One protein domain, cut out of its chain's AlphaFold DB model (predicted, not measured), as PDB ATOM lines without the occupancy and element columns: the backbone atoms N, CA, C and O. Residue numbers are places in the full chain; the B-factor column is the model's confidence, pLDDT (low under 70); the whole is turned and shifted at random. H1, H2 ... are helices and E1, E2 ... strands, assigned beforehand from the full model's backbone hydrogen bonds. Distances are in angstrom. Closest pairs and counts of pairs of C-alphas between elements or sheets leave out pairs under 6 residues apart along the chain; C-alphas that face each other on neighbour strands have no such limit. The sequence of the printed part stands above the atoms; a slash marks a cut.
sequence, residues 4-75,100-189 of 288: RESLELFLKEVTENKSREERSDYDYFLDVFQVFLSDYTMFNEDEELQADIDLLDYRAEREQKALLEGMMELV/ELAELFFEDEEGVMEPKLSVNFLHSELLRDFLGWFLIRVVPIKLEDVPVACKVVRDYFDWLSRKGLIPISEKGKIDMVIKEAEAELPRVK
ATOM      1  N   ARG A   4     103.282 -59.863 -14.659       89.00
ATOM      2  CA  ARG A   4     104.732 -60.069 -14.476       89.00
ATOM      3  C   ARG A   4     105.503 -59.919 -15.789       89.00
ATOM      4  O   ARG A   4     106.420 -59.112 -15.885       89.00
ATOM      5  N   GLU A   5     105.038 -60.597 -16.839       91.81
ATOM      6  CA  GLU A   5     105.611 -60.490 -18.189       91.81
ATOM      7  C   GLU A   5     105.618 -59.033 -18.694       91.81
ATOM      8  O   GLU A   5     106.616 -58.567 -19.243       91.81
ATOM      9  N   SER A   6     104.533 -58.276 -18.491       94.94
ATOM     10  CA  SER A   6     104.504 -56.861 -18.882       94.94
ATOM     11  C   SER A   6     105.429 -55.973 -18.053       94.94
ATOM     12  O   SER A   6     105.993 -55.036 -18.616       94.94
ATOM     13  N   LEU A   7     105.598 -56.245 -16.756       94.38
ATOM     14  CA  LEU A   7     106.513 -55.504 -15.882       94.38
ATOM     15  C   LEU A   7     107.969 -55.730 -16.305       94.38
ATOM     16  O   LEU A   7     108.707 -54.763 -16.483       94.38
ATOM     17  N   GLU A   8     108.358 -56.978 -16.567       93.31
ATOM     18  CA  GLU A   8     109.701 -57.338 -17.040       93.31
ATOM     19  C   GLU A   8     110.016 -56.704 -18.405       93.31
ATOM     20  O   GLU A   8     111.088 -56.123 -18.607       93.31
ATOM     21  N   LEU A   9     109.066 -56.762 -19.348       95.19
ATOM     22  CA  LEU A   9     109.207 -56.120 -20.659       95.19
ATOM     23  C   LEU A   9     109.294 -54.595 -20.540       95.19
ATOM     24  O   LEU A   9     110.123 -53.975 -21.210       95.19
ATOM     25  N   PHE A  10     108.471 -53.988 -19.684       95.88
ATOM     26  CA  PHE A  10     108.515 -52.557 -19.410       95.88
ATOM     27  C   PHE A  10     109.865 -52.138 -18.824       95.88
ATOM     28  O   PHE A  10     110.492 -51.219 -19.356       95.88
ATOM     29  N   LEU A  11     110.330 -52.826 -17.776       93.88
ATOM     30  CA  LEU A  11     111.621 -52.564 -17.146       93.88
ATOM     31  C   LEU A  11     112.743 -52.652 -18.166       93.88
ATOM     32  O   LEU A  11     113.530 -51.714 -18.289       93.88
ATOM     33  N   LYS A  12     112.776 -53.719 -18.967       93.12
ATOM     34  CA  LYS A  12     113.776 -53.884 -20.023       93.12
ATOM     35  C   LYS A  12     113.774 -52.711 -21.007       93.12
ATOM     36  O   LYS A  12     114.830 -52.144 -21.262       93.12
ATOM     37  N   GLU A  13     112.613 -52.304 -21.521       93.75
ATOM     38  CA  GLU A  13     112.523 -51.220 -22.512       93.75
ATOM     39  C   GLU A  13     112.841 -49.831 -21.927       93.75
ATOM     40  O   GLU A  13     113.428 -48.981 -22.599       93.75
ATOM     41  N   VAL A  14     112.447 -49.567 -20.680       89.25
ATOM     42  CA  VAL A  14     112.518 -48.223 -20.089       89.25
ATOM     43  C   VAL A  14     113.830 -47.967 -19.354       89.25
ATOM     44  O   VAL A  14     114.267 -46.815 -19.267       89.25
ATOM     45  N   THR A  15     114.506 -49.011 -18.876       83.38
ATOM     46  CA  THR A  15     115.777 -48.875 -18.153       83.38
ATOM     47  C   THR A  15     116.990 -48.728 -19.066       83.38
ATOM     48  O   THR A  15     117.976 -48.130 -18.634       83.38
ATOM     49  N   GLU A  16     116.934 -49.155 -20.335       85.88
ATOM     50  CA  GLU A  16     118.071 -49.123 -21.279       85.88
ATOM     51  C   GLU A  16     118.795 -47.767 -21.330       85.88
ATOM     52  O   GLU A  16     120.027 -47.724 -21.341       85.88
ATOM     53  N   ASN A  17     118.049 -46.663 -21.245       85.56
ATOM     54  CA  ASN A  17     118.580 -45.297 -21.324       85.56
ATOM     55  C   ASN A  17     118.594 -44.539 -19.982       85.56
ATOM     56  O   ASN A  17     118.870 -43.340 -19.962       85.56
ATOM     57  N   LYS A  18     118.284 -45.209 -18.865       90.06
ATOM     58  CA  LYS A  18     118.239 -44.600 -17.526       90.06
ATOM     59  C   LYS A  18     119.553 -44.736 -16.774       90.06
ATOM     60  O   LYS A  18     120.289 -45.709 -16.966       90.06
ATOM     61  N   SER A  19     119.815 -43.777 -15.886       92.25
ATOM     62  CA  SER A  19     120.919 -43.859 -14.926       92.25
ATOM     63  C   SER A  19     120.726 -45.033 -13.958       92.25
ATOM     64  O   SER A  19     119.613 -45.509 -13.763       92.25
ATOM     65  N   ARG A  20     121.805 -45.512 -13.326       90.50
ATOM     66  CA  ARG A  20     121.728 -46.632 -12.368       90.50
ATOM     67  C   ARG A  20     120.766 -46.357 -11.206       90.50
ATOM     68  O   ARG A  20     120.079 -47.274 -10.779       90.50
ATOM     69  N   GLU A  21     120.748 -45.122 -10.713       90.19
ATOM     70  CA  GLU A  21     119.863 -44.683  -9.629       90.19
ATOM     71  C   GLU A  21     118.398 -44.752 -10.066       90.19
ATOM     72  O   GLU A  21     117.614 -45.466  -9.454       90.19
ATOM     73  N   GLU A  22     118.062 -44.163 -11.218       91.62
ATOM     74  CA  GLU A  22     116.703 -44.252 -11.761       91.62
ATOM     75  C   GLU A  22     116.269 -45.690 -12.056       91.62
ATOM     76  O   GLU A  22     115.091 -45.991 -11.954       91.62
ATOM     77  N   ARG A  23     117.176 -46.588 -12.459       92.38
ATOM     78  CA  ARG A  23     116.818 -48.007 -12.640       92.38
ATOM     79  C   ARG A  23     116.420 -48.643 -11.314       92.38
ATOM     80  O   ARG A  23     115.371 -49.265 -11.249       92.38
ATOM     81  N   SER A  24     117.214 -48.397 -10.270       92.81
ATOM     82  CA  SER A  24     116.942 -48.898  -8.922       92.81
ATOM     83  C   SER A  24     115.589 -48.426  -8.389       92.81
ATOM     84  O   SER A  24     114.913 -49.195  -7.715       92.81
ATOM     85  N   ASP A  25     115.188 -47.189  -8.697       93.38
ATOM     86  CA  ASP A  25     113.872 -46.670  -8.320       93.38
ATOM     87  C   ASP A  25     112.734 -47.420  -9.027       93.38
ATOM     88  O   ASP A  25     111.710 -47.715  -8.413       93.38
ATOM     89  N   TYR A  26     112.893 -47.722 -10.321       95.44
ATOM     90  CA  TYR A  26     111.870 -48.441 -11.088       95.44
ATOM     91  C   TYR A  26     111.746 -49.875 -10.595       95.44
ATOM     92  O   TYR A  26     110.628 -50.303 -10.337       95.44
ATOM     93  N   ASP A  27     112.871 -50.572 -10.425       93.44
ATOM     94  CA  ASP A  27     112.889 -51.937  -9.898       93.44
ATOM     95  C   ASP A  27     112.170 -51.973  -8.536       93.44
ATOM     96  O   ASP A  27     111.162 -52.657  -8.384       93.44
ATOM     97  N   TYR A  28     112.573 -51.109  -7.594       93.69
ATOM     98  CA  TYR A  28     111.965 -51.051  -6.260       93.69
ATOM     99  C   TYR A  28     110.450 -50.803  -6.286       93.69
ATOM    100  O   TYR A  28     109.694 -51.506  -5.615       93.69
ATOM    101  N   PHE A  29     109.973 -49.795  -7.026       94.88
ATOM    102  CA  PHE A  29     108.548 -49.451  -6.998       94.88
ATOM    103  C   PHE A  29     107.663 -50.423  -7.771       94.88
ATOM    104  O   PHE A  29     106.486 -50.556  -7.427       94.88
ATOM    105  N   LEU A  30     108.194 -51.095  -8.791       94.19
ATOM    106  CA  LEU A  30     107.457 -52.149  -9.479       94.19
ATOM    107  C   LEU A  30     107.417 -53.436  -8.659       94.19
ATOM    108  O   LEU A  30     106.358 -54.053  -8.624       94.19
ATOM    109  N   ASP A  31     108.485 -53.773  -7.932       91.44
ATOM    110  CA  ASP A  31     108.474 -54.888  -6.978       91.44
ATOM    111  C   ASP A  31     107.427 -54.641  -5.884       91.44
ATOM    112  O   ASP A  31     106.587 -55.492  -5.603       91.44
ATOM    113  N   VAL A  32     107.399 -53.429  -5.317       92.44
ATOM    114  CA  VAL A  32     106.377 -53.022  -4.339       92.44
ATOM    115  C   VAL A  32     104.963 -53.115  -4.923       92.44
ATOM    116  O   VAL A  32     104.035 -53.528  -4.226       92.44
ATOM    117  N   PHE A  33     104.777 -52.738  -6.191       93.06
ATOM    118  CA  PHE A  33     103.489 -52.878  -6.867       93.06
ATOM    119  C   PHE A  33     103.122 -54.348  -7.108       93.06
ATOM    120  O   PHE A  33     101.962 -54.711  -6.947       93.06
ATOM    121  N   GLN A  34     104.089 -55.202  -7.438       90.31
ATOM    122  CA  GLN A  34     103.873 -56.637  -7.607       90.31
ATOM    123  C   GLN A  34     103.477 -57.308  -6.288       90.31
ATOM    124  O   GLN A  34     102.516 -58.070  -6.289       90.31
ATOM    125  N   VAL A  35     104.121 -56.956  -5.168       89.06
ATOM    126  CA  VAL A  35     103.717 -57.426  -3.828       89.06
ATOM    127  C   VAL A  35     102.267 -57.044  -3.538       89.06
ATOM    128  O   VAL A  35     101.482 -57.892  -3.132       89.06
ATOM    129  N   PHE A  36     101.878 -55.796  -3.823       90.06
ATOM    130  CA  PHE A  36     100.482 -55.378  -3.681       90.06
ATOM    131  C   PHE A  36      99.526 -56.229  -4.521       90.06
ATOM    132  O   PHE A  36      98.459 -56.587  -4.039       90.06
ATOM    133  N   LEU A  37      99.875 -56.539  -5.772       87.94
ATOM    134  CA  LEU A  37      99.020 -57.348  -6.641       87.94
ATOM    135  C   LEU A  37      98.858 -58.780  -6.122       87.94
ATOM    136  O   LEU A  37      97.760 -59.317  -6.222       87.94
ATOM    137  N   SER A  38      99.919 -59.362  -5.563       81.44
ATOM    138  CA  SER A  38      99.880 -60.679  -4.921       81.44
ATOM    139  C   SER A  38      98.993 -60.683  -3.673       81.44
ATOM    140  O   SER A  38      98.167 -61.580  -3.517       81.44
ATOM    141  N   ASP A  39      99.106 -59.657  -2.827       77.56
ATOM    142  CA  ASP A  39      98.259 -59.513  -1.637       77.56
ATOM    143  C   ASP A  39      96.791 -59.284  -2.034       77.56
ATOM    144  O   ASP A  39      95.885 -59.921  -1.506       77.56
ATOM    145  N   TYR A  40      96.542 -58.406  -3.008       73.56
ATOM    146  CA  TYR A  40      95.194 -58.049  -3.460       73.56
ATOM    147  C   TYR A  40      94.418 -59.247  -4.023       73.56
ATOM    148  O   TYR A  40      93.201 -59.315  -3.866       73.56
ATOM    149  N   THR A  41      95.103 -60.203  -4.660       63.69
ATOM    150  CA  THR A  41      94.469 -61.455  -5.100       63.69
ATOM    151  C   THR A  41      94.074 -62.360  -3.950       63.69
ATOM    152  O   THR A  41      93.016 -62.966  -4.029       63.69
ATOM    153  N   MET A  42      94.858 -62.402  -2.869       57.53
ATOM    154  CA  MET A  42      94.512 -63.215  -1.699       57.53
ATOM    155  C   MET A  42      93.266 -62.672  -0.981       57.53
ATOM    156  O   MET A  42      92.413 -63.448  -0.574       57.53
ATOM    157  N   PHE A  43      93.116 -61.345  -0.873       51.97
ATOM    158  CA  PHE A  43      91.985 -60.739  -0.150       51.97
ATOM    159  C   PHE A  43      90.647 -60.780  -0.901       51.97
ATOM    160  O   PHE A  43      89.604 -60.939  -0.274       51.97
ATOM    161  N   ASN A  44      90.644 -60.635  -2.231       51.78
ATOM    162  CA  ASN A  44      89.392 -60.707  -2.995       51.78
ATOM    163  C   ASN A  44      88.832 -62.133  -3.083       51.78
ATOM    164  O   ASN A  44      87.627 -62.292  -3.250       51.78
ATOM    165  N   GLU A  45      89.686 -63.152  -2.974       49.34
ATOM    166  CA  GLU A  45      89.248 -64.548  -2.950       49.34
ATOM    167  C   GLU A  45      88.614 -64.895  -1.600       49.34
ATOM    168  O   GLU A  45      87.571 -65.532  -1.603       49.34
ATOM    169  N   ASP A  46      89.122 -64.380  -0.471       46.78
ATOM    170  CA  ASP A  46      88.441 -64.516   0.827       46.78
ATOM    171  C   ASP A  46      87.069 -63.815   0.835       46.78
ATOM    172  O   ASP A  46      86.139 -64.329   1.442       46.78
ATOM    173  N   GLU A  47      86.886 -62.680   0.144       45.03
ATOM    174  CA  GLU A  47      85.567 -62.028   0.036       45.03
ATOM    175  C   GLU A  47      84.606 -62.750  -0.930       45.03
ATOM    176  O   GLU A  47      83.411 -62.799  -0.642       45.03
ATOM    177  N   GLU A  48      85.073 -63.319  -2.051       45.34
ATOM    178  CA  GLU A  48      84.232 -64.152  -2.934       45.34
ATOM    179  C   GLU A  48      83.891 -65.496  -2.280       45.34
ATOM    180  O   GLU A  48      82.731 -65.900  -2.308       45.34
ATOM    181  N   LEU A  49      84.856 -66.138  -1.615       41.59
ATOM    182  CA  LEU A  49      84.652 -67.367  -0.853       41.59
ATOM    183  C   LEU A  49      83.750 -67.106   0.355       41.59
ATOM    184  O   LEU A  49      82.837 -67.882   0.591       41.59
ATOM    185  N   GLN A  50      83.919 -65.994   1.080       44.78
ATOM    186  CA  GLN A  50      83.021 -65.606   2.173       44.78
ATOM    187  C   GLN A  50      81.631 -65.237   1.651       44.78
ATOM    188  O   GLN A  50      80.644 -65.581   2.286       44.78
ATOM    189  N   ALA A  51      81.516 -64.575   0.496       48.81
ATOM    190  CA  ALA A  51      80.220 -64.297  -0.114       48.81
ATOM    191  C   ALA A  51      79.522 -65.584  -0.573       48.81
ATOM    192  O   ALA A  51      78.306 -65.688  -0.418       48.81
ATOM    193  N   ASP A  52      80.265 -66.557  -1.103       43.75
ATOM    194  CA  ASP A  52      79.746 -67.870  -1.479       43.75
ATOM    195  C   ASP A  52      79.429 -68.730  -0.249       43.75
ATOM    196  O   ASP A  52      78.381 -69.371  -0.243       43.75
ATOM    197  N   ILE A  53      80.230 -68.671   0.820       47.19
ATOM    198  CA  ILE A  53      79.945 -69.273   2.132       47.19
ATOM    199  C   ILE A  53      78.692 -68.639   2.730       47.19
ATOM    200  O   ILE A  53      77.781 -69.365   3.087       47.19
ATOM    201  N   ASP A  54      78.559 -67.314   2.745       49.38
ATOM    202  CA  ASP A  54      77.360 -66.622   3.230       49.38
ATOM    203  C   ASP A  54      76.127 -66.985   2.379       49.38
ATOM    204  O   ASP A  54      75.005 -67.081   2.884       49.38
ATOM    205  N   LEU A  55      76.303 -67.205   1.069       46.66
ATOM    206  CA  LEU A  55      75.236 -67.647   0.170       46.66
ATOM    207  C   LEU A  55      74.877 -69.124   0.382       46.66
ATOM    208  O   LEU A  55      73.706 -69.492   0.227       46.66
ATOM    209  N   LEU A  56      75.867 -69.962   0.695       47.72
ATOM    210  CA  LEU A  56      75.726 -71.377   1.024       47.72
ATOM    211  C   LEU A  56      75.099 -71.547   2.400       47.72
ATOM    212  O   LEU A  56      74.139 -72.297   2.488       47.72
ATOM    213  N   ASP A  57      75.507 -70.781   3.407       51.50
ATOM    214  CA  ASP A  57      74.888 -70.686   4.728       51.50
ATOM    215  C   ASP A  57      73.461 -70.162   4.609       51.50
ATOM    216  O   ASP A  57      72.538 -70.754   5.155       51.50
ATOM    217  N   TYR A  58      73.210 -69.133   3.797       51.72
ATOM    218  CA  TYR A  58      71.846 -68.669   3.534       51.72
ATOM    219  C   TYR A  58      70.978 -69.743   2.856       51.72
ATOM    220  O   TYR A  58      69.780 -69.863   3.141       51.72
ATOM    221  N   ARG A  59      71.545 -70.538   1.938       50.47
ATOM    222  CA  ARG A  59      70.843 -71.667   1.302       50.47
ATOM    223  C   ARG A  59      70.663 -72.833   2.266       50.47
ATOM    224  O   ARG A  59      69.567 -73.381   2.299       50.47
ATOM    225  N   ALA A  60      71.670 -73.148   3.069       52.72
ATOM    226  CA  ALA A  60      71.682 -74.203   4.067       52.72
ATOM    227  C   ALA A  60      70.734 -73.875   5.218       52.72
ATOM    228  O   ALA A  60      69.996 -74.751   5.628       52.72
ATOM    229  N   GLU A  61      70.627 -72.624   5.667       57.94
ATOM    230  CA  GLU A  61      69.608 -72.174   6.622       57.94
ATOM    231  C   GLU A  61      68.203 -72.287   6.027       57.94
ATOM    232  O   GLU A  61      67.246 -72.627   6.721       57.94
ATOM    233  N   ARG A  62      68.043 -72.016   4.726       57.41
ATOM    234  CA  ARG A  62      66.748 -72.124   4.048       57.41
ATOM    235  C   ARG A  62      66.342 -73.578   3.815       57.41
ATOM    236  O   ARG A  62      65.163 -73.903   3.958       57.41
ATOM    237  N   GLU A  63      67.301 -74.429   3.477       57.34
ATOM    238  CA  GLU A  63      67.127 -75.869   3.326       57.34
ATOM    239  C   GLU A  63      66.949 -76.534   4.682       57.34
ATOM    240  O   GLU A  63      65.976 -77.253   4.826       57.34
ATOM    241  N   GLN A  64      67.754 -76.214   5.699       51.84
ATOM    242  CA  GLN A  64      67.553 -76.629   7.089       51.84
ATOM    243  C   GLN A  64      66.211 -76.156   7.603       51.84
ATOM    244  O   GLN A  64      65.551 -76.939   8.257       51.84
ATOM    245  N   LYS A  65      65.754 -74.936   7.307       55.03
ATOM    246  CA  LYS A  65      64.421 -74.474   7.714       55.03
ATOM    247  C   LYS A  65      63.308 -75.232   6.995       55.03
ATOM    248  O   LYS A  65      62.325 -75.580   7.636       55.03
ATOM    249  N   ALA A  66      63.462 -75.535   5.706       56.31
ATOM    250  CA  ALA A  66      62.521 -76.384   4.974       56.31
ATOM    251  C   ALA A  66      62.553 -77.842   5.476       56.31
ATOM    252  O   ALA A  66      61.510 -78.490   5.566       56.31
ATOM    253  N   LEU A  67      63.734 -78.334   5.862       52.19
ATOM    254  CA  LEU A  67      63.945 -79.636   6.479       52.19
ATOM    255  C   LEU A  67      63.388 -79.653   7.898       52.19
ATOM    256  O   LEU A  67      62.806 -80.654   8.260       52.19
ATOM    257  N   LEU A  68      63.497 -78.572   8.677       47.47
ATOM    258  CA  LEU A  68      62.952 -78.433  10.030       47.47
ATOM    259  C   LEU A  68      61.434 -78.306   9.978       47.47
ATOM    260  O   LEU A  68      60.757 -78.875  10.818       47.47
ATOM    261  N   GLU A  69      60.885 -77.593   8.994       56.88
ATOM    262  CA  GLU A  69      59.441 -77.500   8.766       56.88
ATOM    263  C   GLU A  69      58.876 -78.862   8.317       56.88
ATOM    264  O   GLU A  69      57.848 -79.289   8.841       56.88
ATOM    265  N   GLY A  70      59.589 -79.604   7.457       53.56
ATOM    266  CA  GLY A  70      59.234 -80.979   7.071       53.56
ATOM    267  C   GLY A  70      59.502 -82.028   8.163       53.56
ATOM    268  O   GLY A  70      58.726 -82.965   8.341       53.56
ATOM    269  N   MET A  71      60.562 -81.858   8.955       44.03
ATOM    270  CA  MET A  71      60.897 -82.702  10.101       44.03
ATOM    271  C   MET A  71      59.959 -82.421  11.261       44.03
ATOM    272  O   MET A  71      59.574 -83.365  11.912       44.03
ATOM    273  N   MET A  72      59.508 -81.193  11.514       49.97
ATOM    274  CA  MET A  72      58.456 -80.921  12.504       49.97
ATOM    275  C   MET A  72      57.126 -81.583  12.115       49.97
ATOM    276  O   MET A  72      56.347 -81.955  12.993       49.97
ATOM    277  N   GLU A  73      56.883 -81.787  10.818       54.62
ATOM    278  CA  GLU A  73      55.753 -82.572  10.316       54.62
ATOM    279  C   GLU A  73      55.950 -84.084  10.581       54.62
ATOM    280  O   GLU A  73      55.020 -84.757  11.029       54.62
ATOM    281  N   LEU A  74      57.174 -84.604  10.420       45.94
ATOM    282  CA  LEU A  74      57.554 -86.013  10.657       45.94
ATOM    283  C   LEU A  74      57.795 -86.386  12.139       45.94
ATOM    284  O   LEU A  74      57.444 -87.484  12.561       45.94
ATOM    285  N   VAL A  75      58.334 -85.476  12.949       42.97
ATOM    286  CA  VAL A  75      58.636 -85.606  14.393       42.97
ATOM    287  C   VAL A  75      57.353 -85.590  15.225       42.97
ATOM    288  O   VAL A  75      57.337 -86.046  16.363       42.97
ATOM    289  N   GLU A 100      91.640 -76.279  -8.528       54.97
ATOM    290  CA  GLU A 100      91.242 -74.939  -8.987       54.97
ATOM    291  C   GLU A 100      92.250 -73.871  -8.516       54.97
ATOM    292  O   GLU A 100      92.715 -73.062  -9.325       54.97
ATOM    293  N   LEU A 101      92.723 -73.961  -7.266       48.38
ATOM    294  CA  LEU A 101      93.842 -73.162  -6.746       48.38
ATOM    295  C   LEU A 101      95.125 -73.351  -7.578       48.38
ATOM    296  O   LEU A 101      95.766 -72.381  -7.989       48.38
ATOM    297  N   ALA A 102      95.494 -74.590  -7.910       53.09
ATOM    298  CA  ALA A 102      96.659 -74.865  -8.755       53.09
ATOM    299  C   ALA A 102      96.506 -74.350 -10.206       53.09
ATOM    300  O   ALA A 102      97.501 -74.091 -10.893       53.09
ATOM    301  N   GLU A 103      95.278 -74.168 -10.702       54.88
ATOM    302  CA  GLU A 103      95.018 -73.587 -12.022       54.88
ATOM    303  C   GLU A 103      95.131 -72.053 -12.036       54.88
ATOM    304  O   GLU A 103      95.480 -71.484 -13.081       54.88
ATOM    305  N   LEU A 104      94.959 -71.385 -10.894       48.59
ATOM    306  CA  LEU A 104      95.055 -69.926 -10.739       48.59
ATOM    307  C   LEU A 104      96.489 -69.430 -10.525       48.59
ATOM    308  O   LEU A 104      96.847 -68.341 -10.989       48.59
ATOM    309  N   PHE A 105      97.338 -70.263  -9.926       50.28
ATOM    310  CA  PHE A 105      98.735 -69.945  -9.658       50.28
ATOM    311  C   PHE A 105      99.672 -70.714 -10.603       50.28
ATOM    312  O   PHE A 105      99.291 -71.669 -11.287       50.28
ATOM    313  N   PHE A 106     100.905 -70.248 -10.760       56.41
ATOM    314  CA  PHE A 106     101.984 -71.096 -11.253       56.41
ATOM    315  C   PHE A 106     103.099 -71.091 -10.227       56.41
ATOM    316  O   PHE A 106     103.411 -70.047  -9.662       56.41
ATOM    317  N   GLU A 107     103.680 -72.259 -10.006       49.66
ATOM    318  CA  GLU A 107     104.941 -72.381  -9.297       49.66
ATOM    319  C   GLU A 107     106.036 -71.884 -10.248       49.66
ATOM    320  O   GLU A 107     106.169 -72.384 -11.374       49.66
ATOM    321  N   ASP A 108     106.741 -70.822  -9.866       55.94
ATOM    322  CA  ASP A 108     107.884 -70.346 -10.638       55.94
ATOM    323  C   ASP A 108     109.114 -71.254 -10.448       55.94
ATOM    324  O   ASP A 108     109.070 -72.265  -9.746       55.94
ATOM    325  N   GLU A 109     110.228 -70.940 -11.118       49.56
ATOM    326  CA  GLU A 109     111.443 -71.771 -11.055       49.56
ATOM    327  C   GLU A 109     112.037 -71.886  -9.634       49.56
ATOM    328  O   GLU A 109     112.869 -72.764  -9.393       49.56
ATOM    329  N   GLU A 110     111.605 -71.035  -8.695       52.56
ATOM    330  CA  GLU A 110     112.045 -71.015  -7.298       52.56
ATOM    331  C   GLU A 110     111.034 -71.655  -6.330       52.56
ATOM    332  O   GLU A 110     111.306 -71.727  -5.130       52.56
ATOM    333  N   GLY A 111     109.906 -72.178  -6.826       50.81
ATOM    334  CA  GLY A 111     108.877 -72.794  -5.985       50.81
ATOM    335  C   GLY A 111     107.853 -71.803  -5.422       50.81
ATOM    336  O   GLY A 111     107.119 -72.142  -4.492       50.81
ATOM    337  N   VAL A 112     107.817 -70.562  -5.922       54.31
ATOM    338  CA  VAL A 112     106.904 -69.522  -5.431       54.31
ATOM    339  C   VAL A 112     105.608 -69.552  -6.238       54.31
ATOM    340  O   VAL A 112     105.627 -69.485  -7.467       54.31
ATOM    341  N   MET A 113     104.471 -69.653  -5.544       53.84
ATOM    342  CA  MET A 113     103.138 -69.618  -6.153       53.84
ATOM    343  C   MET A 113     102.770 -68.183  -6.533       53.84
ATOM    344  O   MET A 113     102.573 -67.338  -5.662       53.84
ATOM    345  N   GLU A 114     102.647 -67.907  -7.831       53.88
ATOM    346  CA  GLU A 114     102.289 -66.581  -8.339       53.88
ATOM    347  C   GLU A 114     100.944 -66.549  -9.075       53.88
ATOM    348  O   GLU A 114     100.681 -67.417  -9.918       53.88
ATOM    349  N   PRO A 115     100.107 -65.522  -8.834       59.16
ATOM    350  CA  PRO A 115      98.797 -65.427  -9.457       59.16
ATOM    351  C   PRO A 115      98.919 -65.161 -10.966       59.16
ATOM    352  O   PRO A 115      99.694 -64.313 -11.428       59.16
ATOM    353  N   LYS A 116      98.109 -65.848 -11.782       64.44
ATOM    354  CA  LYS A 116      98.045 -65.663 -13.247       64.44
ATOM    355  C   LYS A 116      97.255 -64.408 -13.640       64.44
ATOM    356  O   LYS A 116      96.408 -64.450 -14.534       64.44
ATOM    357  N   LEU A 117      97.559 -63.260 -13.038       76.75
ATOM    358  CA  LEU A 117      96.877 -62.018 -13.381       76.75
ATOM    359  C   LEU A 117      97.236 -61.545 -14.794       76.75
ATOM    360  O   LEU A 117      98.402 -61.392 -15.177       76.75
ATOM    361  N   SER A 118      96.196 -61.276 -15.575       84.88
ATOM    362  CA  SER A 118      96.298 -60.624 -16.878       84.88
ATOM    363  C   SER A 118      96.352 -59.109 -16.708       84.88
ATOM    364  O   SER A 118      95.712 -58.558 -15.818       84.88
ATOM    365  N   VAL A 119      97.024 -58.410 -17.626       86.69
ATOM    366  CA  VAL A 119      97.023 -56.932 -17.687       86.69
ATOM    367  C   VAL A 119      95.618 -56.315 -17.731       86.69
ATOM    368  O   VAL A 119      95.452 -55.161 -17.357       86.69
ATOM    369  N   ASN A 120      94.596 -57.081 -18.130       81.50
ATOM    370  CA  ASN A 120      93.196 -56.645 -18.119       81.50
ATOM    371  C   ASN A 120      92.625 -56.435 -16.707       81.50
ATOM    372  O   ASN A 120      91.592 -55.787 -16.570       81.50
ATOM    373  N   PHE A 121      93.276 -56.982 -15.678       85.94
ATOM    374  CA  PHE A 121      92.920 -56.769 -14.276       85.94
ATOM    375  C   PHE A 121      93.370 -55.387 -13.772       85.94
ATOM    376  O   PHE A 121      92.898 -54.902 -12.752       85.94
ATOM    377  N   LEU A 122      94.267 -54.712 -14.497       89.81
ATOM    378  CA  LEU A 122      94.766 -53.397 -14.113       89.81
ATOM    379  C   LEU A 122      93.751 -52.299 -14.471       89.81
ATOM    380  O   LEU A 122      93.592 -51.937 -15.639       89.81
ATOM    381  N   HIS A 123      93.107 -51.727 -13.454       91.38
ATOM    382  CA  HIS A 123      92.145 -50.629 -13.591       91.38
ATOM    383  C   HIS A 123      92.364 -49.515 -12.554       91.38
ATOM    384  O   HIS A 123      93.167 -49.636 -11.627       91.38
ATOM    385  N   SER A 124      91.654 -48.396 -12.709       92.25
ATOM    386  CA  SER A 124      91.839 -47.188 -11.900       92.25
ATOM    387  C   SER A 124      91.557 -47.393 -10.415       92.25
ATOM    388  O   SER A 124      92.271 -46.822  -9.597       92.25
ATOM    389  N   GLU A 125      90.547 -48.197 -10.064       90.06
ATOM    390  CA  GLU A 125      90.246 -48.499  -8.656       90.06
ATOM    391  C   GLU A 125      91.378 -49.300  -8.003       90.06
ATOM    392  O   GLU A 125      91.941 -48.821  -7.033       90.06
ATOM    393  N   LEU A 126      91.854 -50.392  -8.614       91.00
ATOM    394  CA  LEU A 126      93.032 -51.137  -8.151       91.00
ATOM    395  C   LEU A 126      94.252 -50.222  -7.944       91.00
ATOM    396  O   LEU A 126      95.015 -50.353  -6.990       91.00
ATOM    397  N   LEU A 127      94.449 -49.254  -8.840       94.12
ATOM    398  CA  LEU A 127      95.533 -48.296  -8.675       94.12
ATOM    399  C   LEU A 127      95.285 -47.307  -7.519       94.12
ATOM    400  O   LEU A 127      96.225 -46.888  -6.838       94.12
ATOM    401  N   ARG A 128      94.030 -46.915  -7.298       93.94
ATOM    402  CA  ARG A 128      93.615 -46.076  -6.170       93.94
ATOM    403  C   ARG A 128      93.840 -46.806  -4.847       93.94
ATOM    404  O   ARG A 128      94.293 -46.162  -3.906       93.94
ATOM    405  N   ASP A 129      93.606 -48.112  -4.795       90.88
ATOM    406  CA  ASP A 129      93.951 -48.993  -3.674       90.88
ATOM    407  C   ASP A 129      95.454 -48.999  -3.398       90.88
ATOM    408  O   ASP A 129      95.896 -48.709  -2.280       90.88
ATOM    409  N   PHE A 130      96.246 -49.268  -4.436       93.25
ATOM    410  CA  PHE A 130      97.695 -49.323  -4.316       93.25
ATOM    411  C   PHE A 130      98.263 -48.010  -3.768       93.25
ATOM    412  O   PHE A 130      98.953 -47.990  -2.749       93.25
ATOM    413  N   LEU A 131      97.943 -46.890  -4.421       94.19
ATOM    414  CA  LEU A 131      98.485 -45.586  -4.048       94.19
ATOM    415  C   LEU A 131      97.855 -45.055  -2.758       94.19
ATOM    416  O   LEU A 131      98.560 -44.505  -1.920       94.19
ATOM    417  N   GLY A 132      96.542 -45.202  -2.592       91.31
ATOM    418  CA  GLY A 132      95.769 -44.558  -1.530       91.31
ATOM    419  C   GLY A 132      95.671 -45.342  -0.226       91.31
ATOM    420  O   GLY A 132      95.302 -44.750   0.788       91.31
ATOM    421  N   TRP A 133      96.011 -46.632  -0.220       89.75
ATOM    422  CA  TRP A 133      95.989 -47.475   0.978       89.75
ATOM    423  C   TRP A 133      97.302 -48.235   1.169       89.75
ATOM    424  O   TRP A 133      97.976 -48.020   2.182       89.75
ATOM    425  N   PHE A 134      97.710 -49.060   0.200       90.06
ATOM    426  CA  PHE A 134      98.853 -49.967   0.368       90.06
ATOM    427  C   PHE A 134     100.163 -49.204   0.576       90.06
ATOM    428  O   PHE A 134     100.884 -49.419   1.552       90.06
ATOM    429  N   LEU A 135     100.428 -48.223  -0.288       90.69
ATOM    430  CA  LEU A 135     101.638 -47.408  -0.237       90.69
ATOM    431  C   LEU A 135     101.719 -46.544   1.036       90.69
ATOM    432  O   LEU A 135     102.808 -46.196   1.492       90.69
ATOM    433  N   ILE A 136     100.571 -46.190   1.625       88.88
ATOM    434  CA  ILE A 136     100.510 -45.438   2.883       88.88
ATOM    435  C   ILE A 136     100.819 -46.350   4.073       88.88
ATOM    436  O   ILE A 136     101.570 -45.944   4.962       88.88
ATOM    437  N   ARG A 137     100.206 -47.538   4.098       84.81
ATOM    438  CA  ARG A 137     100.132 -48.414   5.273       84.81
ATOM    439  C   ARG A 137     101.255 -49.441   5.343       84.81
ATOM    440  O   ARG A 137     101.816 -49.653   6.414       84.81
ATOM    441  N   VAL A 138     101.529 -50.111   4.231       82.25
ATOM    442  CA  VAL A 138     102.402 -51.292   4.184       82.25
ATOM    443  C   VAL A 138     103.837 -50.879   3.874       82.25
ATOM    444  O   VAL A 138     104.786 -51.405   4.454       82.25
ATOM    445  N   VAL A 139     104.005 -49.877   3.012       80.19
ATOM    446  CA  VAL A 139     105.321 -49.484   2.511       80.19
ATOM    447  C   VAL A 139     105.871 -48.298   3.314       80.19
ATOM    448  O   VAL A 139     105.252 -47.228   3.361       80.19
ATOM    449  N   PRO A 140     107.071 -48.403   3.914       75.75
ATOM    450  CA  PRO A 140     107.692 -47.308   4.653       75.75
ATOM    451  C   PRO A 140     108.317 -46.256   3.714       75.75
ATOM    452  O   PRO A 140     109.484 -45.904   3.860       75.75
ATOM    453  N   ILE A 141     107.552 -45.728   2.749       81.62
ATOM    454  CA  ILE A 141     108.068 -44.737   1.790       81.62
ATOM    455  C   ILE A 141     108.439 -43.428   2.491       81.62
ATOM    456  O   ILE A 141     107.746 -43.012   3.424       81.62
ATOM    457  N   LYS A 142     109.469 -42.709   2.058       87.12
ATOM    458  CA  LYS A 142     109.692 -41.339   2.544       87.12
ATOM    459  C   LYS A 142     108.847 -40.350   1.747       87.12
ATOM    460  O   LYS A 142     108.307 -40.664   0.690       87.12
ATOM    461  N   LEU A 143     108.720 -39.125   2.263       84.75
ATOM    462  CA  LEU A 143     108.023 -38.046   1.552       84.75
ATOM    463  C   LEU A 143     108.685 -37.727   0.204       84.75
ATOM    464  O   LEU A 143     107.976 -37.454  -0.760       84.75
ATOM    465  N   GLU A 144     110.018 -37.780   0.139       88.31
ATOM    466  CA  GLU A 144     110.786 -37.574  -1.097       88.31
ATOM    467  C   GLU A 144     110.564 -38.666  -2.152       88.31
ATOM    468  O   GLU A 144     110.721 -38.391  -3.339       88.31
ATOM    469  N   ASP A 145     110.120 -39.855  -1.738       91.00
ATOM    470  CA  ASP A 145     109.951 -41.006  -2.624       91.00
ATOM    471  C   ASP A 145     108.562 -41.040  -3.294       91.00
ATOM    472  O   ASP A 145     108.371 -41.702  -4.313       91.00
ATOM    473  N   VAL A 146     107.579 -40.296  -2.762       90.19
ATOM    474  CA  VAL A 146     106.203 -40.247  -3.298       90.19
ATOM    475  C   VAL A 146     106.164 -39.859  -4.785       90.19
ATOM    476  O   VAL A 146     105.527 -40.574  -5.562       90.19
ATOM    477  N   PRO A 147     106.827 -38.771  -5.238       92.50
ATOM    478  CA  PRO A 147     106.793 -38.395  -6.651       92.50
ATOM    479  C   PRO A 147     107.437 -39.453  -7.552       92.50
ATOM    480  O   PRO A 147     107.020 -39.616  -8.698       92.50
ATOM    481  N   VAL A 148     108.439 -40.177  -7.039       94.12
ATOM    482  CA  VAL A 148     109.115 -41.255  -7.767       94.12
ATOM    483  C   VAL A 148     108.163 -42.434  -7.946       94.12
ATOM    484  O   VAL A 148     107.961 -42.862  -9.081       94.12
ATOM    485  N   ALA A 149     107.490 -42.873  -6.877       93.94
ATOM    486  CA  ALA A 149     106.482 -43.933  -6.929       93.94
ATOM    487  C   ALA A 149     105.385 -43.625  -7.963       93.94
ATOM    488  O   ALA A 149     105.124 -44.417  -8.870       93.94
ATOM    489  N   CYS A 150     104.791 -42.428  -7.889       95.06
ATOM    490  CA  CYS A 150     103.758 -41.998  -8.832       95.06
ATOM    491  C   CYS A 150     104.271 -41.946 -10.279       95.06
ATOM    492  O   CYS A 150     103.548 -42.320 -11.203       95.06
ATOM    493  N   LYS A 151     105.520 -41.512 -10.486       95.81
ATOM    494  CA  LYS A 151     106.153 -41.467 -11.809       95.81
ATOM    495  C   LYS A 151     106.404 -42.860 -12.383       95.81
ATOM    496  O   LYS A 151     106.096 -43.071 -13.550       95.81
ATOM    497  N   VAL A 152     106.949 -43.792 -11.600       95.94
ATOM    498  CA  VAL A 152     107.215 -45.171 -12.053       95.94
ATOM    499  C   VAL A 152     105.917 -45.830 -12.511       95.94
ATOM    500  O   VAL A 152     105.838 -46.346 -13.626       95.94
ATOM    501  N   VAL A 153     104.872 -45.723 -11.691       95.62
ATOM    502  CA  VAL A 153     103.549 -46.264 -12.008       95.62
ATOM    503  C   VAL A 153     102.953 -45.591 -13.246       95.62
ATOM    504  O   VAL A 153     102.455 -46.275 -14.140       95.62
ATOM    505  N   ARG A 154     103.036 -44.256 -13.352       96.81
ATOM    506  CA  ARG A 154     102.587 -43.523 -14.548       96.81
ATOM    507  C   ARG A 154     103.265 -44.039 -15.804       96.81
ATOM    508  O   ARG A 154     102.573 -44.347 -16.770       96.81
ATOM    509  N   ASP A 155     104.588 -44.146 -15.784       96.94
ATOM    510  CA  ASP A 155     105.366 -44.575 -16.942       96.94
ATOM    511  C   ASP A 155     104.995 -46.004 -17.364       96.94
ATOM    512  O   ASP A 155     104.923 -46.286 -18.565       96.94
ATOM    513  N   TYR A 156     104.709 -46.882 -16.397       97.06
ATOM    514  CA  TYR A 156     104.239 -48.241 -16.661       97.06
ATOM    515  C   TYR A 156     102.870 -48.245 -17.351       97.06
ATOM    516  O   TYR A 156     102.705 -48.845 -18.416       97.06
ATOM    517  N   PHE A 157     101.897 -47.502 -16.824       96.81
ATOM    518  CA  PHE A 157     100.573 -47.404 -17.440       96.81
ATOM    519  C   PHE A 157     100.584 -46.656 -18.786       96.81
ATOM    520  O   PHE A 157      99.834 -47.006 -19.700       96.81
ATOM    521  N   ASP A 158     101.460 -45.664 -18.964       96.31
ATOM    522  CA  ASP A 158     101.733 -45.036 -20.264       96.31
ATOM    523  C   ASP A 158     102.257 -46.062 -21.269       96.31
ATOM    524  O   ASP A 158     101.828 -46.092 -22.428       96.31
ATOM    525  N   TRP A 159     103.178 -46.920 -20.834       96.81
ATOM    526  CA  TRP A 159     103.711 -47.988 -21.662       96.81
ATOM    527  C   TRP A 159     102.633 -49.004 -22.052       96.81
ATOM    528  O   TRP A 159     102.478 -49.264 -23.248       96.81
ATOM    529  N   LEU A 160     101.823 -49.485 -21.101       96.31
ATOM    530  CA  LEU A 160     100.701 -50.392 -21.379       96.31
ATOM    531  C   LEU A 160      99.733 -49.793 -22.408       96.31
ATOM    532  O   LEU A 160      99.326 -50.470 -23.356       96.31
ATOM    533  N   SER A 161      99.403 -48.505 -22.269       95.56
ATOM    534  CA  SER A 161      98.508 -47.815 -23.201       95.56
ATOM    535  C   SER A 161      99.110 -47.710 -24.605       95.56
ATOM    536  O   SER A 161      98.435 -48.028 -25.585       95.56
ATOM    537  N   ARG A 162     100.401 -47.361 -24.729       96.06
ATOM    538  CA  ARG A 162     101.108 -47.322 -26.026       96.06
ATOM    539  C   ARG A 162     101.177 -48.687 -26.712       96.06
ATOM    540  O   ARG A 162     101.172 -48.739 -27.939       96.06
ATOM    541  N   LYS A 163     101.241 -49.777 -25.941       95.38
ATOM    542  CA  LYS A 163     101.204 -51.156 -26.456       95.38
ATOM    543  C   LYS A 163      99.784 -51.639 -26.783       95.38
ATOM    544  O   LYS A 163      99.632 -52.745 -27.288       95.38
ATOM    545  N   GLY A 164      98.753 -50.831 -26.516       93.94
ATOM    546  CA  GLY A 164      97.350 -51.201 -26.725       93.94
ATOM    547  C   GLY A 164      96.840 -52.252 -25.735       93.94
ATOM    548  O   GLY A 164      95.839 -52.905 -26.016       93.94
ATOM    549  N   LEU A 165      97.526 -52.428 -24.602       93.94
ATOM    550  CA  LEU A 165      97.185 -53.416 -23.573       93.94
ATOM    551  C   LEU A 165      96.121 -52.906 -22.598       93.94
ATOM    552  O   LEU A 165      95.463 -53.708 -21.949       93.94
ATOM    553  N   ILE A 166      95.928 -51.585 -22.529       92.69
ATOM    554  CA  ILE A 166      94.821 -50.960 -21.804       92.69
ATOM    555  C   ILE A 166      94.084 -49.947 -22.694       92.69
ATOM    556  O   ILE A 166      94.722 -49.237 -23.484       92.69
ATOM    557  N   PRO A 167      92.748 -49.827 -22.575       90.38
ATOM    558  CA  PRO A 167      91.984 -48.827 -23.314       90.38
ATOM    559  C   PRO A 167      92.364 -47.391 -22.928       90.38
ATOM    560  O   PRO A 167      92.594 -47.086 -21.758       90.38
ATOM    561  N   ILE A 168      92.323 -46.465 -23.893       90.12
ATOM    562  CA  ILE A 168      92.590 -45.029 -23.661       90.12
ATOM    563  C   ILE A 168      91.629 -44.438 -22.614       90.12
ATOM    564  O   ILE A 168      92.024 -43.595 -21.812       90.12
ATOM    565  N   SER A 169      90.371 -44.893 -22.594       89.94
ATOM    566  CA  SER A 169      89.386 -44.468 -21.595       89.94
ATOM    567  C   SER A 169      89.804 -44.834 -20.172       89.94
ATOM    568  O   SER A 169      89.597 -44.043 -19.258       89.94
ATOM    569  N   GLU A 170      90.401 -46.012 -19.992       92.69
ATOM    570  CA  GLU A 170      90.875 -46.472 -18.689       92.69
ATOM    571  C   GLU A 170      92.160 -45.749 -18.292       92.69
ATOM    572  O   GLU A 170      92.276 -45.247 -17.174       92.69
ATOM    573  N   LYS A 171      93.069 -45.551 -19.254       93.75
ATOM    574  CA  LYS A 171      94.268 -44.732 -19.066       93.75
ATOM    575  C   LYS A 171      93.943 -43.325 -18.552       93.75
ATOM    576  O   LYS A 171      94.606 -42.842 -17.640       93.75
ATOM    577  N   GLY A 172      92.898 -42.689 -19.086       94.00
ATOM    578  CA  GLY A 172      92.454 -41.374 -18.620       94.00
ATOM    579  C   GLY A 172      92.043 -41.357 -17.142       94.00
ATOM    580  O   GLY A 172      92.370 -40.408 -16.432       94.00
ATOM    581  N   LYS A 173      91.376 -42.411 -16.649       96.75
ATOM    582  CA  LYS A 173      91.026 -42.535 -15.223       96.75
ATOM    583  C   LYS A 173      92.262 -42.788 -14.362       96.75
ATOM    584  O   LYS A 173      92.411 -42.160 -13.319       96.75
ATOM    585  N   ILE A 174      93.159 -43.660 -14.820       95.50
ATOM    586  CA  ILE A 174      94.447 -43.934 -14.173       95.50
ATOM    587  C   ILE A 174      95.254 -42.640 -13.997       95.50
ATOM    588  O   ILE A 174      95.736 -42.363 -12.902       95.50
ATOM    589  N   ASP A 175      95.322 -41.788 -15.021       96.50
ATOM    590  CA  ASP A 175      96.009 -40.495 -14.927       96.50
ATOM    591  C   ASP A 175      95.396 -39.567 -13.880       96.50
ATOM    592  O   ASP A 175      96.120 -38.852 -13.182       96.50
ATOM    593  N   MET A 176      94.068 -39.581 -13.745       97.06
ATOM    594  CA  MET A 176      93.382 -38.823 -12.701       97.06
ATOM    595  C   MET A 176      93.730 -39.347 -11.306       97.06
ATOM    596  O   MET A 176      94.030 -38.538 -10.432       97.06
ATOM    597  N   VAL A 177      93.745 -40.671 -11.115       96.75
ATOM    598  CA  VAL A 177      94.120 -41.309  -9.841       96.75
ATOM    599  C   VAL A 177      95.561 -40.971  -9.462       96.75
ATOM    600  O   VAL A 177      95.812 -40.550  -8.336       96.75
ATOM    601  N   ILE A 178      96.506 -41.081 -10.401       96.88
ATOM    602  CA  ILE A 178      97.916 -40.754 -10.142       96.88
ATOM    603  C   ILE A 178      98.064 -39.274  -9.793       96.88
ATOM    604  O   ILE A 178      98.757 -38.934  -8.839       96.88
ATOM    605  N   LYS A 179      97.401 -38.383 -10.537       96.38
ATOM    606  CA  LYS A 179      97.459 -36.939 -10.278       96.38
ATOM    607  C   LYS A 179      96.885 -36.574  -8.907       96.38
ATOM    608  O   LYS A 179      97.404 -35.679  -8.242       96.38
ATOM    609  N   GLU A 180      95.803 -37.232  -8.500       96.06
ATOM    610  CA  GLU A 180      95.243 -37.093  -7.157       96.06
ATOM    611  C   GLU A 180      96.249 -37.581  -6.106       96.06
ATOM    612  O   GLU A 180      96.578 -36.834  -5.187       96.06
ATOM    613  N   ALA A 181      96.817 -38.775  -6.284       95.50
ATOM    614  CA  ALA A 181      97.807 -39.341  -5.373       95.50
ATOM    615  C   ALA A 181      99.052 -38.448  -5.221       95.50
ATOM    616  O   ALA A 181      99.478 -38.195  -4.099       95.50
ATOM    617  N   GLU A 182      99.593 -37.895  -6.310       95.06
ATOM    618  CA  GLU A 182     100.736 -36.966  -6.270       95.06
ATOM    619  C   GLU A 182     100.469 -35.734  -5.394       95.06
ATOM    620  O   GLU A 182     101.379 -35.227  -4.736       95.06
ATOM    621  N   ALA A 183      99.227 -35.244  -5.378       94.81
ATOM    622  CA  ALA A 183      98.831 -34.099  -4.569       94.81
ATOM    623  C   ALA A 183      98.524 -34.488  -3.114       94.81
ATOM    624  O   ALA A 183      98.871 -33.755  -2.182       94.81
ATOM    625  N   GLU A 184      97.853 -35.621  -2.908       96.12
ATOM    626  CA  GLU A 184      97.305 -36.001  -1.608       96.12
ATOM    627  C   GLU A 184      98.287 -36.812  -0.749       96.12
ATOM    628  O   GLU A 184      98.336 -36.590   0.463       96.12
ATOM    629  N   LEU A 185      99.124 -37.679  -1.333       94.81
ATOM    630  CA  LEU A 185     100.067 -38.527  -0.587       94.81
ATOM    631  C   LEU A 185     101.064 -37.737   0.270       94.81
ATOM    632  O   LEU A 185     101.177 -38.037   1.464       94.81
ATOM    633  N   PRO A 186     101.754 -36.698  -0.251       94.62
ATOM    634  CA  PRO A 186     102.669 -35.915   0.575       94.62
ATOM    635  C   PRO A 186     101.935 -35.227   1.730       94.62
ATOM    636  O   PRO A 186     102.455 -35.132   2.845       94.62
ATOM    637  N   ARG A 187     100.699 -34.775   1.480       96.00
ATOM    638  CA  ARG A 187      99.855 -34.109   2.473       96.00
ATOM    639  C   ARG A 187      99.474 -35.060   3.605       96.00
ATOM    640  O   ARG A 187      99.741 -34.733   4.762       96.00
ATOM    641  N   VAL A 188      98.868 -36.208   3.303       95.94
ATOM    642  CA  VAL A 188      98.410 -37.138   4.351       95.94
ATOM    643  C   VAL A 188      99.578 -37.776   5.093       95.94
ATOM    644  O   VAL A 188      99.511 -37.954   6.307       95.94
ATOM    645  N   LYS A 189     100.709 -38.006   4.417       94.06
ATOM    646  CA  LYS A 189     101.920 -38.498   5.077       94.06
ATOM    647  C   LYS A 189     102.502 -37.465   6.041       94.06
ATOM    648  O   LYS A 189     102.876 -37.815   7.160       94.06
TER     649      LYS A 189
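What this domain is: This is residues 4 to 75 and 100 to 189 of the 288 residues of an uncharacterized protein of Caldimicrobium sp (UniProt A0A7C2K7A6). A compact helical body sits at one end of a very long helix, H2, whose residues 43 to 75 stick out of it as a free arm. In the body H4, H5 and H6 stand side by side in a triangle, the early part of H2 crosses this group and packs on H5, H1 folds back along H2, and a small hairpin of E1 and E2 lies near residues 37 to 42 of H2. The printed part has 162 residues, with six named helices and two named strands in the order H1 H2 H3 E1 E2 H4 H5 H6, and its class is mostly helix; E1 and E2 form an antiparallel sheet. The whole is loose, with a radius of gyration of the C-alphas of 21.6 A, and spans 80 by 41 by 32 A.

Where its parts are: H1, residues 4 to 15, begins with C-alpha 4 at (104.732, -60.069, -14.476) and is 16.1 A long. H2, residues 20 to 75, is 78.8 A long and ends with C-alpha 75 at (58.636, -85.606, 14.393). After the cut come H3, residues 100 to 104, and the strands E1, residues 105 to 107, and E2, residues 113 to 115. H4, residues 124 to 137, is 19.1 A long; H5, residues 143 to 162, is 29.9 A. H6, residues 168 to 189, is 30.9 A long, has a kink of 33 degrees near residue 183, and ends with C-alpha 189 at (101.920, -38.498, 5.077).

How they stand to each other: H2 and H5 are the hubs, each touching three helices. Residues 22 to 34 of H2 touch H1 in a helical hairpin, at a shallow tilt of 17 degrees, opposite ways, closest at the C-alphas of Thr 15 and Arg 23, 5.7 A. H2 touches H5 about perpendicular, at 78 degrees, closest at the C-alphas of Tyr 26 and Val 152, 5.8 A. H2 and H4 only just touch, with 3 pairs of C-alphas within 8 A, the closest Phe 36 and Phe 130. The closest C-alphas of H2 and E2, Ser 38 and Pro 115, are 6.7 A apart. In the hairpin E1 and E2, N 106 and O 114 are within hydrogen-bond range at 3.0 A. H5 and H6, a helical hairpin, touch at a shallow tilt of 3 degrees, closest at the C-alphas of Leu 143 and Pro 186, 5.8 A. H6 touches H4, closest at the C-alphas of Ser 124 and Ile 174, 4.7 A, and is apart from H2. Every O i to N i+4 pair is within hydrogen-bond range in H1, H2 and H3; in H4 it is 8 of 10, in H5 14 of 16, in H6 15 of 18.

The domain as a whole: The C-alphas farthest apart, Asn 17 and Val 75, are 80.6 A apart. Residues 76 to 99 are not printed, and C-alphas 75 and 100 are 41.5 A apart across this cut. Of the links printed whole, none is long. Confidence is low, under 70, at residues 41 to 75 and 100 to 116.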